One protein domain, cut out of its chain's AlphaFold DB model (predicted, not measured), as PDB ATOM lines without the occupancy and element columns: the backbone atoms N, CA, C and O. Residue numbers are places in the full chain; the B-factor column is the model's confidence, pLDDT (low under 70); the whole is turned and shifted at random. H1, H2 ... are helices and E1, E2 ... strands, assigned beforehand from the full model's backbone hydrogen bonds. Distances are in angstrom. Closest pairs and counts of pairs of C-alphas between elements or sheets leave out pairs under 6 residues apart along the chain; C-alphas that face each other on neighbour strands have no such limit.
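Overview. This is residues 18 to 125 of the 125 residues of an uncharacterized protein of hydrothermal vent metagenome (UniProt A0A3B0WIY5). What is seen first? Little regular structure: mostly loops, with helix H2 along one side and three separate antiparallel strand pairs, E1-E2, E3-E6 and E4-E5. What is printed? 108 residues, 43 in named elements of mixed class, ordered E1 E2 H1 E3 H2 E4 E5 H3 E6; the whole is only just compact, close to loose, with radius of gyration of the C-alphas 15.7 A and spans 44 by 36 by 27 A.

Along the chain. What comes first? E1 is residues 18 to 20, from C-alpha 18 at (43.279, -22.305, 33.077); E2 is 31 to 34, H1 47 to 52, E3 77 to 79. What follows? H2 is 90 to 103, 19.0 A long; E4 is 107 to 109, E5 112 to 114, H3 116 to 119, and E6 122 to 124, ending at C-alpha 124 (40.985, -28.263, 11.049).

Arrangement. Which strands pair? Within hydrogen-bond range are N 20 and O 31 in hairpin E1-E2, N 79 and O 122 in E3-E6, and N 109 and O 112 in hairpin E4-E5, each 2.8 A. Which helices meet? H2, by residues 90 to 91 alone, only just touches H1, with 3 pairs of C-alphas within 8 A, the closest those of Phe 51 and Ile 90, 5.4 A. Every O i to N i+4 pair is within range in H2, 1 of 2 in H1; H3 is too short for one.

Size, cuts and confidence. How far does it reach? The C-alphas farthest apart, of Asn 38 and Gly 111, are 46.7 A apart. Any cut, long link or low confidence? The printed part has no cut; links E2 to H1 and H1 to E3 are long; residue 24 is under 70.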
ATOM      1  N   GLN A  18      42.881 -21.153  32.274       90.12
ATOM      2  CA  GLN A  18      43.279 -22.305  33.077       90.12
ATOM      3  C   GLN A  18      42.903 -23.617  32.388       90.12
ATOM      4  O   GLN A  18      41.942 -23.675  31.619       90.12
ATOM      5  N   PHE A  19      43.648 -24.675  32.704       90.19
ATOM      6  CA  PHE A  19      43.298 -26.034  32.313       90.19
ATOM      7  C   PHE A  19      42.365 -26.657  33.343       90.19
ATOM      8  O   PHE A  19      42.612 -26.590  34.549       90.19
ATOM      9  N   LEU A  20      41.316 -27.307  32.860       87.62
ATOM     10  CA  LEU A  20      40.467 -28.176  33.654       87.62
ATOM     11  C   LEU A  20      40.601 -29.603  33.138       87.62
ATOM     12  O   LEU A  20      40.692 -29.829  31.940       87.62
ATOM     13  N   CYS A  21      40.553 -30.572  34.043       84.00
ATOM     14  CA  CYS A  21      40.274 -31.961  33.697       84.00
ATOM     15  C   CYS A  21      38.901 -32.293  34.296       84.00
ATOM     16  O   CYS A  21      38.811 -32.594  35.493       84.00
ATOM     17  N   PRO A  22      37.803 -32.099  33.539       75.00
ATOM     18  CA  PRO A  22      36.462 -32.384  34.025       75.00
ATOM     19  C   PRO A  22      36.313 -33.844  34.470       75.00
ATOM     20  O   PRO A  22      36.898 -34.744  33.863       75.00
ATOM     21  N   PRO A  23      35.483 -34.119  35.491       71.38
ATOM     22  CA  PRO A  23      35.171 -35.488  35.882       71.38
ATOM     23  C   PRO A  23      34.685 -36.320  34.687       71.38
ATOM     24  O   PRO A  23      33.759 -35.918  33.983       71.38
ATOM     25  N   GLY A  24      35.303 -37.484  34.480       69.88
ATOM     26  CA  GLY A  24      35.035 -38.383  33.352       69.88
ATOM     27  C   GLY A  24      36.030 -38.249  32.193       69.88
ATOM     28  O   GLY A  24      36.193 -39.195  31.427       69.88
ATOM     29  N   HIS A  25      36.755 -37.140  32.061       72.81
ATOM     30  CA  HIS A  25      37.741 -37.007  30.986       72.81
ATOM     31  C   HIS A  25      38.936 -37.955  31.187       72.81
ATOM     32  O   HIS A  25      39.292 -38.323  32.309       72.81
ATOM     33  N   HIS A  26      39.557 -38.368  30.077       79.75
ATOM     34  CA  HIS A  26      40.835 -39.080  30.112       79.75
ATOM     35  C   HIS A  26      41.879 -38.217  30.852       79.75
ATOM     36  O   HIS A  26      41.858 -37.002  30.669       79.75
ATOM     37  N   PRO A  27      42.840 -38.781  31.613       81.75
ATOM     38  CA  PRO A  27      43.818 -37.989  32.379       81.75
ATOM     39  C   PRO A  27      44.662 -36.987  31.575       81.75
ATOM     40  O   PRO A  27      45.261 -36.089  32.156       81.75
ATOM     41  N   PHE A  28      44.708 -37.141  30.249       84.00
ATOM     42  CA  PHE A  28      45.412 -36.247  29.320       84.00
ATOM     43  C   PHE A  28      44.472 -35.398  28.448       84.00
ATOM     44  O   PHE A  28      44.926 -34.760  27.503       84.00
ATOM     45  N   ALA A  29      43.167 -35.404  28.730       82.31
ATOM     46  CA  ALA A  29      42.174 -34.593  28.036       82.31
ATOM     47  C   ALA A  29      41.810 -33.385  28.905       82.31
ATOM     48  O   ALA A  29      41.009 -33.488  29.838       82.31
ATOM     49  N   PHE A  30      42.427 -32.248  28.591       86.12
ATOM     50  CA  PHE A  30      42.224 -30.998  29.306       86.12
ATOM     51  C   PHE A  30      41.357 -30.041  28.500       86.12
ATOM     52  O   PHE A  30      41.587 -29.826  27.310       86.12
ATOM     53  N   ASP A  31      40.420 -29.410  29.189       86.31
ATOM     54  CA  ASP A  31      39.655 -28.293  28.666       86.31
ATOM     55  C   ASP A  31      40.409 -27.005  28.974       86.31
ATOM     56  O   ASP A  31      40.875 -26.794  30.100       86.31
ATOM     57  N   PHE A  32      40.496 -26.117  27.990       87.81
ATOM     58  CA  PHE A  32      41.066 -24.794  28.178       87.81
ATOM     59  C   PHE A  32      39.943 -23.775  28.358       87.81
ATOM     60  O   PHE A  32      39.129 -23.572  27.458       87.81
ATOM     61  N   VAL A  33      39.864 -23.161  29.541       90.25
ATOM     62  CA  VAL A  33      38.751 -22.271  29.897       90.25
ATOM     63  C   VAL A  33      39.242 -20.910  30.357       90.25
ATOM     64  O   VAL A  33      40.232 -20.795  31.083       90.25
ATOM     65  N   GLN A  34      38.507 -19.868  29.970       92.88
ATOM     66  CA  GLN A  34      38.779 -18.520  30.443       92.88
ATOM     67  C   GLN A  34      38.380 -18.397  31.913       92.88
ATOM     68  O   GLN A  34      37.385 -18.971  32.368       92.88
ATOM     69  N   SER A  35      39.164 -17.635  32.660       93.12
ATOM     70  CA  SER A  35      39.041 -17.481  34.099       93.12
ATOM     71  C   SER A  35      38.975 -16.021  34.533       93.12
ATOM     72  O   SER A  35      39.236 -15.110  33.748       93.12
ATOM     73  N   ASP A  36      38.585 -15.793  35.785       92.19
ATOM     74  CA  ASP A  36      38.756 -14.488  36.416       92.19
ATOM     75  C   ASP A  36      40.244 -14.181  36.652       92.19
ATOM     76  O   ASP A  36      41.091 -15.069  36.618       92.19
ATOM     77  N   VAL A  37      40.558 -12.919  36.959       88.38
ATOM     78  CA  VAL A  37      41.937 -12.438  37.182       88.38
ATOM     79  C   VAL A  37      42.698 -13.275  38.221       88.38
ATOM     80  O   VAL A  37      43.904 -13.464  38.128       88.38
ATOM     81  N   ASN A  38      41.982 -13.823  39.206       88.94
ATOM     82  CA  ASN A  38      42.555 -14.645  40.271       88.94
ATOM     83  C   ASN A  38      42.590 -16.151  39.946       88.94
ATOM     84  O   ASN A  38      42.962 -16.942  40.814       88.94
ATOM     85  N   ARG A  39      42.145 -16.561  38.750       85.62
ATOM     86  CA  ARG A  39      42.032 -17.953  38.275       85.62
ATOM     87  C   ARG A  39      41.215 -18.879  39.187       85.62
ATOM     88  O   ARG A  39      41.417 -20.089  39.214       85.62
ATOM     89  N   LYS A  40      40.256 -18.334  39.939       88.19
ATOM     90  CA  LYS A  40      39.391 -19.077  40.875       88.19
ATOM     91  C   LYS A  40      38.071 -19.517  40.250       88.19
ATOM     92  O   LYS A  40      37.453 -20.474  40.727       88.19
ATOM     93  N   LYS A  41      37.601 -18.811  39.223       91.69
ATOM     94  CA  LYS A  41      36.291 -19.018  38.596       91.69
ATOM     95  C   LYS A  41      36.423 -19.033  37.081       91.69
ATOM     96  O   LYS A  41      37.164 -18.242  36.522       91.69
ATOM     97  N   TYR A  42      35.633 -19.881  36.433       92.62
ATOM     98  CA  TYR A  42      35.460 -19.936  34.972       92.62
ATOM     99  C   TYR A  42      34.054 -19.486  34.527       92.62
ATOM    100  O   TYR A  42      33.679 -19.584  33.362       92.62
ATOM    101  N   SER A  43      33.244 -19.006  35.473       93.56
ATOM    102  CA  SER A  43      31.942 -18.392  35.223       93.56
ATOM    103  C   SER A  43      31.651 -17.341  36.290       93.56
ATOM    104  O   SER A  43      32.221 -17.387  37.385       93.56
ATOM    105  N   SER A  44      30.718 -16.431  36.013       94.00
ATOM    106  CA  SER A  44      30.248 -15.449  36.996       94.00
ATOM    107  C   SER A  44      29.420 -16.077  38.130       94.00
ATOM    108  O   SER A  44      29.079 -15.403  39.101       94.00
ATOM    109  N   CYS A  45      29.054 -17.356  38.012       92.12
ATOM    110  CA  CYS A  45      28.261 -18.086  38.995       92.12
ATOM    111  C   CYS A  45      29.139 -18.795  40.038       92.12
ATOM    112  O   CYS A  45      30.315 -19.087  39.822       92.12
ATOM    113  N   ASN A  46      28.555 -19.110  41.198       88.38
ATOM    114  CA  ASN A  46      29.210 -19.970  42.182       88.38
ATOM    115  C   ASN A  46      29.327 -21.402  41.624       88.38
ATOM    116  O   ASN A  46      28.363 -21.923  41.068       88.38
ATOM    117  N   ARG A  47      30.475 -22.063  41.824       84.62
ATOM    118  CA  ARG A  47      30.705 -23.463  41.427       84.62
ATOM    119  C   ARG A  47      29.681 -24.419  42.035       84.62
ATOM    120  O   ARG A  47      29.335 -25.398  41.391       84.62
ATOM    121  N   VAL A  48      29.150 -24.117  43.222       89.38
ATOM    122  CA  VAL A  48      28.077 -24.917  43.840       89.38
ATOM    123  C   VAL A  48      26.840 -24.980  42.938       89.38
ATOM    124  O   VAL A  48      26.248 -26.048  42.810       89.38
ATOM    125  N   ASN A  49      26.509 -23.893  42.227       89.44
ATOM    126  CA  ASN A  49      25.357 -23.865  41.322       89.44
ATOM    127  C   ASN A  49      25.467 -24.906  40.212       89.44
ATOM    128  O   ASN A  49      24.439 -25.387  39.776       89.44
ATOM    129  N   TYR A  50      26.671 -25.289  39.783       88.69
ATOM    130  CA  TYR A  50      26.852 -26.337  38.775       88.69
ATOM    131  C   TYR A  50      26.389 -27.720  39.262       88.69
ATOM    132  O   TYR A  50      25.966 -28.556  38.461       88.69
ATOM    133  N   PHE A  51      26.477 -27.963  40.573       90.19
ATOM    134  CA  PHE A  51      26.094 -29.234  41.183       90.19
ATOM    135  C   PHE A  51      24.605 -29.294  41.524       90.19
ATOM    136  O   PHE A  51      23.998 -30.349  41.374       90.19
ATOM    137  N   ILE A  52      24.014 -28.174  41.956       93.19
ATOM    138  CA  ILE A  52      22.615 -28.132  42.423       93.19
ATOM    139  C   ILE A  52      21.628 -27.555  41.397       93.19
ATOM    140  O   ILE A  52      20.430 -27.769  41.530       93.19
ATOM    141  N   ASN A  53      22.106 -26.817  40.391       93.38
ATOM    142  CA  ASN A  53      21.300 -26.061  39.430       93.38
ATOM    143  C   ASN A  53      21.932 -26.077  38.024       93.38
ATOM    144  O   ASN A  53      22.969 -26.690  37.780       93.38
ATOM    145  N   TYR A  54      21.281 -25.404  37.074       93.56
ATOM    146  CA  TYR A  54      21.864 -25.112  35.765       93.56
ATOM    147  C   TYR A  54      22.629 -23.786  35.781       93.56
ATOM    148  O   TYR A  54      22.171 -22.802  36.364       93.56
ATOM    149  N   ILE A  55      23.758 -23.742  35.076       95.00
ATOM    150  CA  ILE A  55      24.469 -22.510  34.722       95.00
ATOM    151  C   ILE A  55      24.204 -22.235  33.240       95.00
ATOM    152  O   ILE A  55      24.397 -23.114  32.403       95.00
ATOM    153  N   SER A  56      23.739 -21.030  32.901       95.88
ATOM    154  CA  SER A  56      23.592 -20.621  31.498       95.88
ATOM    155  C   SER A  56      24.964 -20.397  30.864       95.88
ATOM    156  O   SER A  56      25.867 -19.866  31.512       95.88
ATOM    157  N   ALA A  57      25.115 -20.785  29.599       94.31
ATOM    158  CA  ALA A  57      26.376 -20.700  28.872       94.31
ATOM    159  C   ALA A  57      26.939 -19.270  28.838       94.31
ATOM    160  O   ALA A  57      28.118 -19.071  29.101       94.31
ATOM    161  N   ASN A  58      26.074 -18.258  28.704       95.88
ATOM    162  CA  ASN A  58      26.459 -16.842  28.733       95.88
ATOM    163  C   ASN A  58      27.052 -16.345  30.069       95.88
ATOM    164  O   ASN A  58      27.491 -15.201  30.164       95.88
ATOM    165  N   LYS A  59      27.043 -17.172  31.123       96.31
ATOM    166  CA  LYS A  59      27.709 -16.880  32.400       96.31
ATOM    167  C   LYS A  59      29.158 -17.348  32.422       96.31
ATOM    168  O   LYS A  59      29.890 -16.954  33.331       96.31
ATOM    169  N   TYR A  60      29.571 -18.194  31.482       94.19
ATOM    170  CA  TYR A  60      30.959 -18.607  31.328       94.19
ATOM    171  C   TYR A  60      31.752 -17.502  30.647       94.19
ATOM    172  O   TYR A  60      31.290 -16.905  29.679       94.19
ATOM    173  N   TYR A  61      32.956 -17.231  31.145       93.69
ATOM    174  CA  TYR A  61      33.745 -16.109  30.634       93.69
ATOM    175  C   TYR A  61      34.173 -16.310  29.176       93.69
ATOM    176  O   TYR A  61      34.209 -15.343  28.421       93.69
ATOM    177  N   CYS A  62      34.399 -17.565  28.770       91.19
ATOM    178  CA  CYS A  62      34.779 -17.936  27.408       91.19
ATOM    179  C   CYS A  62      33.625 -17.938  26.392       91.19
ATOM    180  O   CYS A  62      33.885 -18.120  25.205       91.19
ATOM    181  N   TRP A  63      32.370 -17.770  26.822       93.31
ATOM    182  CA  TRP A  63      31.224 -17.846  25.914       93.31
ATOM    183  C   TRP A  63      31.287 -16.759  24.835       93.31
ATOM    184  O   TRP A  63      31.542 -15.595  25.149       93.31
ATOM    185  N   GLU A  64      31.068 -17.153  23.573       90.50
ATOM    186  CA  GLU A  64      31.110 -16.281  22.385       90.50
ATOM    187  C   GLU A  64      32.412 -15.471  22.225       90.50
ATOM    188  O   GLU A  64      32.456 -14.463  21.516       90.50
ATOM    189  N   LYS A  65      33.508 -15.898  22.865       87.62
ATOM    190  CA  LYS A  65      34.815 -15.277  22.646       87.62
ATOM    191  C   LYS A  65      35.386 -15.718  21.299       87.62
ATOM    192  O   LYS A  65      35.329 -16.906  20.982       87.62
ATOM    193  N   PRO A  66      35.959 -14.789  20.516       85.62
ATOM    194  CA  PRO A  66      36.625 -15.157  19.281       85.62
ATOM    195  C   PRO A  66      37.859 -16.012  19.589       85.62
ATOM    196  O   PRO A  66      38.564 -15.779  20.572       85.62
ATOM    197  N   VAL A  67      38.110 -16.993  18.725       80.31
ATOM    198  CA  VAL A  67      39.308 -17.834  18.748       80.31
ATOM    199  C   VAL A  67      40.067 -17.571  17.458       80.31
ATOM    200  O   VAL A  67      39.484 -17.639  16.375       80.31
ATOM    201  N   TYR A  68      41.354 -17.268  17.581       83.44
ATOM    202  CA  TYR A  68      42.223 -16.977  16.446       83.44
ATOM    203  C   TYR A  68      43.223 -18.111  16.246       83.44
ATOM    204  O   TYR A  68      43.616 -18.781  17.204       83.44
ATOM    205  N   SER A  69      43.633 -18.338  14.998       83.38
ATOM    206  CA  SER A  69      44.756 -19.233  14.733       83.38
ATOM    207  C   SER A  69      46.038 -18.578  15.255       83.38
ATOM    208  O   SER A  69      46.243 -17.395  14.988       83.38
ATOM    209  N   PRO A  70      46.904 -19.307  15.977       81.81
ATOM    210  CA  PRO A  70      48.188 -18.770  16.419       81.81
ATOM    211  C   PRO A  70      49.210 -18.659  15.277       81.81
ATOM    212  O   PRO A  70      50.265 -18.065  15.469       81.81
ATOM    213  N   ILE A  71      48.921 -19.274  14.125       83.25
ATOM    214  CA  ILE A  71      49.796 -19.348  12.950       83.25
ATOM    215  C   ILE A  71      48.999 -19.173  11.655       83.25
ATOM    216  O   ILE A  71      47.798 -19.461  11.608       83.25
ATOM    217  N   ASP A  72      49.689 -18.793  10.585       84.88
ATOM    218  CA  ASP A  72      49.141 -18.854   9.232       84.88
ATOM    219  C   ASP A  72      48.948 -20.309   8.779       84.88
ATOM    220  O   ASP A  72      49.754 -21.194   9.072       84.88
ATOM    221  N   GLY A  73      47.870 -20.568   8.037       85.50
ATOM    222  CA  GLY A  73      47.554 -21.903   7.545       85.50
ATOM    223  C   GLY A  73      46.352 -21.929   6.610       85.50
ATOM    224  O   GLY A  73      45.628 -20.945   6.459       85.50
ATOM    225  N   THR A  74      46.134 -23.078   5.974       93.12
ATOM    226  CA  THR A  74      44.960 -23.303   5.122       93.12
ATOM    227  C   THR A  74      43.937 -24.117   5.895       93.12
ATOM    228  O   THR A  74      44.242 -25.211   6.340       93.12
ATOM    229  N   VAL A  75      42.706 -23.629   6.022       92.25
ATOM    230  CA  VAL A  75      41.617 -24.439   6.583       92.25
ATOM    231  C   VAL A  75      41.279 -25.579   5.618       92.25
ATOM    232  O   VAL A  75      40.794 -25.332   4.513       92.25
ATOM    233  N   VAL A  76      41.490 -26.827   6.037       92.50
ATOM    234  CA  VAL A  76      41.198 -28.026   5.229       92.50
ATOM    235  C   VAL A  76      39.826 -28.629   5.522       92.50
ATOM    236  O   VAL A  76      39.276 -29.369   4.698       92.50
ATOM    237  N   GLN A  77      39.254 -28.342   6.696       89.00
ATOM    238  CA  GLN A  77      37.943 -28.854   7.083       89.00
ATOM    239  C   GLN A  77      37.249 -27.948   8.099       89.00
ATOM    240  O   GLN A  77      37.862 -27.459   9.043       89.00
ATOM    241  N   VAL A  78      35.935 -27.787   7.933       91.19
ATOM    242  CA  VAL A  78      35.058 -27.116   8.896       91.19
ATOM    243  C   VAL A  78      33.882 -28.035   9.203       91.19
ATOM    244  O   VAL A  78      33.184 -28.491   8.294       91.19
ATOM    245  N   GLY A  79      33.663 -28.317  10.483       90.38
ATOM    246  CA  GLY A  79      32.423 -28.885  10.992       90.38
ATOM    247  C   GLY A  79      31.587 -27.777  11.617       90.38
ATOM    248  O   GLY A  79      32.003 -27.192  12.609       90.38
ATOM    249  N   ASN A  80      30.416 -27.487  11.054       92.00
ATOM    250  CA  ASN A  80      29.504 -26.464  11.564       92.00
ATOM    251  C   ASN A  80      28.054 -26.981  11.654       92.00
ATOM    252  O   ASN A  80      27.763 -28.142  11.325       92.00
ATOM    253  N   GLY A  81      27.157 -26.102  12.110       90.44
ATOM    254  CA  GLY A  81      25.717 -26.353  12.197       90.44
ATOM    255  C   GLY A  81      25.301 -27.232  13.375       90.44
ATOM    256  O   GLY A  81      24.151 -27.663  13.426       90.44
ATOM    257  N   TYR A  82      26.217 -27.524  14.302       89.94
ATOM    258  CA  TYR A  82      25.883 -28.177  15.559       89.94
ATOM    259  C   TYR A  82      25.499 -27.113  16.587       89.94
ATOM    260  O   TYR A  82      26.211 -26.125  16.747       89.94
ATOM    261  N   GLU A  83      24.358 -27.281  17.246       91.69
ATOM    262  CA  GLU A  83      23.876 -26.306  18.222       91.69
ATOM    263  C   GLU A  83      24.740 -26.338  19.487       91.69
ATOM    264  O   GLU A  83      25.002 -27.407  20.051       91.69
ATOM    265  N   ASP A  84      25.169 -25.159  19.935       89.69
ATOM    266  CA  ASP A  84      25.905 -25.030  21.184       89.69
ATOM    267  C   ASP A  84      24.969 -25.189  22.385       89.69
ATOM    268  O   ASP A  84      23.799 -24.804  22.396       89.69
ATOM    269  N   GLU A  85      25.499 -25.764  23.457       89.06
ATOM    270  CA  GLU A  85      24.709 -26.028  24.648       89.06
ATOM    271  C   GLU A  85      24.485 -24.749  25.468       89.06
ATOM    272  O   GLU A  85      25.383 -24.287  26.164       89.06
ATOM    273  N   GLY A  86      23.252 -24.235  25.484       93.69
ATOM    274  CA  GLY A  86      22.913 -23.007  26.217       93.69
ATOM    275  C   GLY A  86      22.920 -23.115  27.751       93.69
ATOM    276  O   GLY A  86      22.826 -22.089  28.438       93.69
ATOM    277  N   LYS A  87      23.005 -24.326  28.326       93.75
ATOM    278  CA  LYS A  87      23.062 -24.532  29.785       93.75
ATOM    279  C   LYS A  87      23.766 -25.821  30.211       93.75
ATOM    280  O   LYS A  87      23.590 -26.886  29.621       93.75
ATOM    281  N   THR A  88      24.469 -25.761  31.332       91.19
ATOM    282  CA  THR A  88      25.270 -26.867  31.868       91.19
ATOM    283  C   THR A  88      24.901 -27.175  33.319       91.19
ATOM    284  O   THR A  88      24.485 -26.298  34.074       91.19
ATOM    285  N   ASN A  89      25.039 -28.437  33.714       92.56
ATOM    286  CA  ASN A  89      25.051 -28.887  35.108       92.56
ATOM    287  C   ASN A  89      25.800 -30.225  35.199       92.56
ATOM    288  O   ASN A  89      26.065 -30.859  34.172       92.56
ATOM    289  N   ILE A  90      26.113 -30.680  36.413       90.31
ATOM    290  CA  ILE A  90      26.879 -31.919  36.610       90.31
ATOM    291  C   ILE A  90      26.195 -33.158  36.006       90.31
ATOM    292  O   ILE A  90      26.851 -33.955  35.338       90.31
ATOM    293  N   TYR A  91      24.878 -33.304  36.178       89.38
ATOM    294  CA  TYR A  91      24.134 -34.478  35.710       89.38
ATOM    295  C   TYR A  91      24.160 -34.609  34.186       89.38
ATOM    296  O   TYR A  91      24.425 -35.686  33.648       89.38
ATOM    297  N   LYS A  92      23.927 -33.500  33.478       89.06
ATOM    298  CA  LYS A  92      23.955 -33.441  32.017       89.06
ATOM    299  C   LYS A  92      25.363 -33.693  31.493       89.06
ATOM    300  O   LYS A  92      25.504 -34.413  30.508       89.06
ATOM    301  N   THR A  93      26.387 -33.164  32.161       87.69
ATOM    302  CA  THR A  93      27.789 -33.420  31.806       87.69
ATOM    303  C   THR A  93      28.138 -34.900  31.929       87.69
ATOM    304  O   THR A  93      28.642 -35.474  30.968       87.69
ATOM    305  N   ILE A  94      27.794 -35.549  33.046       88.19
ATOM    306  CA  ILE A  94      28.044 -36.988  33.235       88.19
ATOM    307  C   ILE A  94      27.289 -37.818  32.189       88.19
ATOM    308  O   ILE A  94      27.863 -38.730  31.596       88.19
ATOM    309  N   LEU A  95      26.019 -37.497  31.915       88.94
ATOM    310  CA  LEU A  95      25.226 -38.222  30.919       88.94
ATOM    311  C   LEU A  95      25.796 -38.066  29.501       88.94
ATOM    312  O   LEU A  95      25.874 -39.046  28.756       88.94
ATOM    313  N   LYS A  96      26.206 -36.846  29.128       87.00
ATOM    314  CA  LYS A  96      26.882 -36.576  27.853       87.00
ATOM    315  C   LYS A  96      28.175 -37.371  27.750       87.00
ATOM    316  O   LYS A  96      28.343 -38.093  26.774       87.00
ATOM    317  N   TRP A  97      29.027 -37.296  28.769       86.19
ATOM    318  CA  TRP A  97      30.276 -38.047  28.830       86.19
ATOM    319  C   TRP A  97      30.052 -39.555  28.670       86.19
ATOM    320  O   TRP A  97      30.701 -40.197  27.845       86.19
ATOM    321  N   TYR A  98      29.100 -40.123  29.411       87.50
ATOM    322  CA  TYR A  98      28.787 -41.546  29.338       87.50
ATOM    323  C   TYR A  98      28.328 -41.950  27.930       87.50
ATOM    324  O   TYR A  98      28.813 -42.934  27.368       87.50
ATOM    325  N   ASN A  99      27.425 -41.177  27.321       88.69
ATOM    326  CA  ASN A  99      26.963 -41.444  25.960       88.69
ATOM    327  C   ASN A  99      28.099 -41.284  24.933       88.69
ATOM    328  O   ASN A  99      28.226 -42.122  24.043       88.69
ATOM    329  N   ALA A 100      28.944 -40.264  25.082       84.50
ATOM    330  CA  ALA A 100      30.097 -40.023  24.220       84.50
ATOM    331  C   ALA A 100      31.152 -41.138  24.326       84.50
ATOM    332  O   ALA A 100      31.760 -41.495  23.322       84.50
ATOM    333  N   THR A 101      31.343 -41.709  25.517       83.69
ATOM    334  CA  THR A 101      32.365 -42.734  25.781       83.69
ATOM    335  C   THR A 101      31.896 -44.127  25.379       83.69
ATOM    336  O   THR A 101      32.614 -44.858  24.707       83.69
ATOM    337  N   PHE A 102      30.680 -44.510  25.779       87.94
ATOM    338  CA  PHE A 102      30.218 -45.896  25.660       87.94
ATOM    339  C   PHE A 102      29.221 -46.125  24.523       87.94
ATOM    340  O   PHE A 102      29.020 -47.265  24.107       87.94
ATOM    341  N   LYS A 103      28.563 -45.071  24.022       87.50
ATOM    342  CA  LYS A 103      27.509 -45.195  22.997       87.50
ATOM    343  C   LYS A 103      27.835 -44.503  21.681       87.50
ATOM    344  O   LYS A 103      27.095 -44.696  20.715       87.50
ATOM    345  N   PHE A 104      28.900 -43.708  21.618       87.19
ATOM    346  CA  PHE A 104      29.243 -42.979  20.408       87.19
ATOM    347  C   PHE A 104      29.637 -43.939  19.286       87.19
ATOM    348  O   PHE A 104      30.575 -44.724  19.395       87.19
ATOM    349  N   LYS A 105      28.887 -43.863  18.188       87.88
ATOM    350  CA  LYS A 105      29.153 -44.574  16.940       87.88
ATOM    351  C   LYS A 105      29.067 -43.542  15.822       87.88
ATOM    352  O   LYS A 105      27.949 -43.173  15.447       87.88
ATOM    353  N   PRO A 106      30.203 -43.013  15.339       86.00
ATOM    354  CA  PRO A 106      30.169 -41.949  14.357       86.00
ATOM    355  C   PRO A 106      29.563 -42.464  13.052       86.00
ATOM    356  O   PRO A 106      29.848 -43.576  12.599       86.00
ATOM    357  N   LYS A 107      28.703 -41.649  12.446       89.81
ATOM    358  CA  LYS A 107      28.074 -41.968  11.162       89.81
ATOM    359  C   LYS A 107      28.948 -41.451  10.030       89.81
ATOM    360  O   LYS A 107      29.637 -40.450  10.189       89.81
ATOM    361  N   LYS A 108      28.894 -42.103   8.871       90.88
ATOM    362  CA  LYS A 108      29.460 -41.528   7.648       90.88
ATOM    363  C   LYS A 108      28.423 -40.627   6.992       90.88
ATOM    364  O   LYS A 108      27.313 -41.074   6.718       90.88
ATOM    365  N   ILE A 109      28.797 -39.382   6.727       86.06
ATOM    366  CA  ILE A 109      28.005 -38.407   5.977       86.06
ATOM    367  C   ILE A 109      28.883 -37.938   4.820       86.06
ATOM    368  O   ILE A 109      30.014 -37.510   5.038       86.06
ATOM    369  N   ASN A 110      28.392 -38.067   3.584       85.75
ATOM    370  CA  ASN A 110      29.119 -37.671   2.369       85.75
ATOM    371  C   ASN A 110      30.548 -38.248   2.295       85.75
ATOM    372  O   ASN A 110      31.509 -37.548   1.988       85.75
ATOM    373  N   GLY A 111      30.705 -39.527   2.652       85.94
ATOM    374  CA  GLY A 111      31.996 -40.227   2.628       85.94
ATOM    375  C   GLY A 111      32.939 -39.922   3.800       85.94
ATOM    376  O   GLY A 111      33.949 -40.610   3.938       85.94
ATOM    377  N   ARG A 112      32.608 -38.971   4.685       83.44
ATOM    378  CA  ARG A 112      33.430 -38.596   5.850       83.44
ATOM    379  C   ARG A 112      32.778 -39.024   7.160       83.44
ATOM    380  O   ARG A 112      31.558 -39.072   7.275       83.44
ATOM    381  N   ILE A 113      33.604 -39.356   8.147       88.94
ATOM    382  CA  ILE A 113      33.157 -39.696   9.500       88.94
ATOM    383  C   ILE A 113      32.697 -38.406  10.191       88.94
ATOM    384  O   ILE A 113      33.477 -37.465  10.326       88.94
ATOM    385  N   ASP A 114      31.438 -38.358  10.623       89.12
ATOM    386  CA  ASP A 114      30.884 -37.223  11.353       89.12
ATOM    387  C   ASP A 114      31.179 -37.346  12.850       89.12
ATOM    388  O   ASP A 114      30.563 -38.140  13.569       89.12
ATOM    389  N   ILE A 115      32.143 -36.546  13.304       89.12
ATOM    390  CA  ILE A 115      32.563 -36.469  14.705       89.12
ATOM    391  C   ILE A 115      31.861 -35.357  15.493       89.12
ATOM    392  O   ILE A 115      32.004 -35.312  16.716       89.12
ATOM    393  N   ARG A 116      31.076 -34.487  14.835       89.88
ATOM    394  CA  ARG A 116      30.404 -33.338  15.476       89.88
ATOM    395  C   ARG A 116      29.535 -33.712  16.682       89.88
ATOM    396  O   ARG A 116      29.530 -32.932  17.627       89.88
ATOM    397  N   PRO A 117      28.868 -34.887  16.745       88.12
ATOM    398  CA  PRO A 117      28.099 -35.234  17.939       88.12
ATOM    399  C   PRO A 117      28.921 -35.293  19.234       88.12
ATOM    400  O   PRO A 117      28.355 -35.108  20.310       88.12
ATOM    401  N   ASN A 118      30.237 -35.519  19.132       84.38
ATOM    402  CA  ASN A 118      31.161 -35.470  20.267       84.38
ATOM    403  C   ASN A 118      32.030 -34.202  20.272       84.38
ATOM    404  O   ASN A 118      32.260 -33.642  21.336       84.38
ATOM    405  N   ALA A 119      32.524 -33.763  19.110       84.75
ATOM    406  CA  ALA A 119      33.461 -32.640  19.003       84.75
ATOM    407  C   ALA A 119      32.780 -31.259  18.946       84.75
ATOM    408  O   ALA A 119      33.450 -30.246  19.107       84.75
ATOM    409  N   GLY A 120      31.470 -31.206  18.696       89.56
ATOM    410  CA  GLY A 120      30.764 -29.967  18.383       89.56
ATOM    411  C   GLY A 120      31.184 -29.386  17.031       89.56
ATOM    412  O   GLY A 120      31.514 -30.120  16.092       89.56
ATOM    413  N   ASN A 121      31.146 -28.058  16.934       91.25
ATOM    414  CA  ASN A 121      31.687 -27.326  15.793       91.25
ATOM    415  C   ASN A 121      33.224 -27.298  15.874       91.25
ATOM    416  O   ASN A 121      33.784 -27.136  16.954       91.25
ATOM    417  N   TYR A 122      33.915 -27.451  14.744       89.31
ATOM    418  CA  TYR A 122      35.378 -27.481  14.705       89.31
ATOM    419  C   TYR A 122      35.934 -26.932  13.394       89.31
ATOM    420  O   TYR A 122      35.267 -26.924  12.357       89.31
ATOM    421  N   ILE A 123      37.200 -26.533  13.447       88.88
ATOM    422  CA  ILE A 123      38.020 -26.182  12.291       88.88
ATOM    423  C   ILE A 123      39.272 -27.056  12.351       88.88
ATOM    424  O   ILE A 123      39.814 -27.306  13.429       88.88
ATOM    425  N   THR A 124      39.714 -27.553  11.203       85.44
ATOM    426  CA  THR A 124      40.985 -28.263  11.049       85.44
ATOM    427  C   THR A 124      41.777 -27.576   9.948       85.44
ATOM    428  O   THR A 124      41.223 -27.260   8.891       85.44
ATOM    429  N   PHE A 125      43.050 -27.334  10.234       83.81
ATOM    430  CA  PHE A 125      44.040 -26.750   9.336       83.81
ATOM    431  C   PHE A 125      44.973 -27.850   8.822       83.81
ATOM    432  O   PHE A 125      45.088 -28.880   9.530       83.81
TER     433      PHE A 125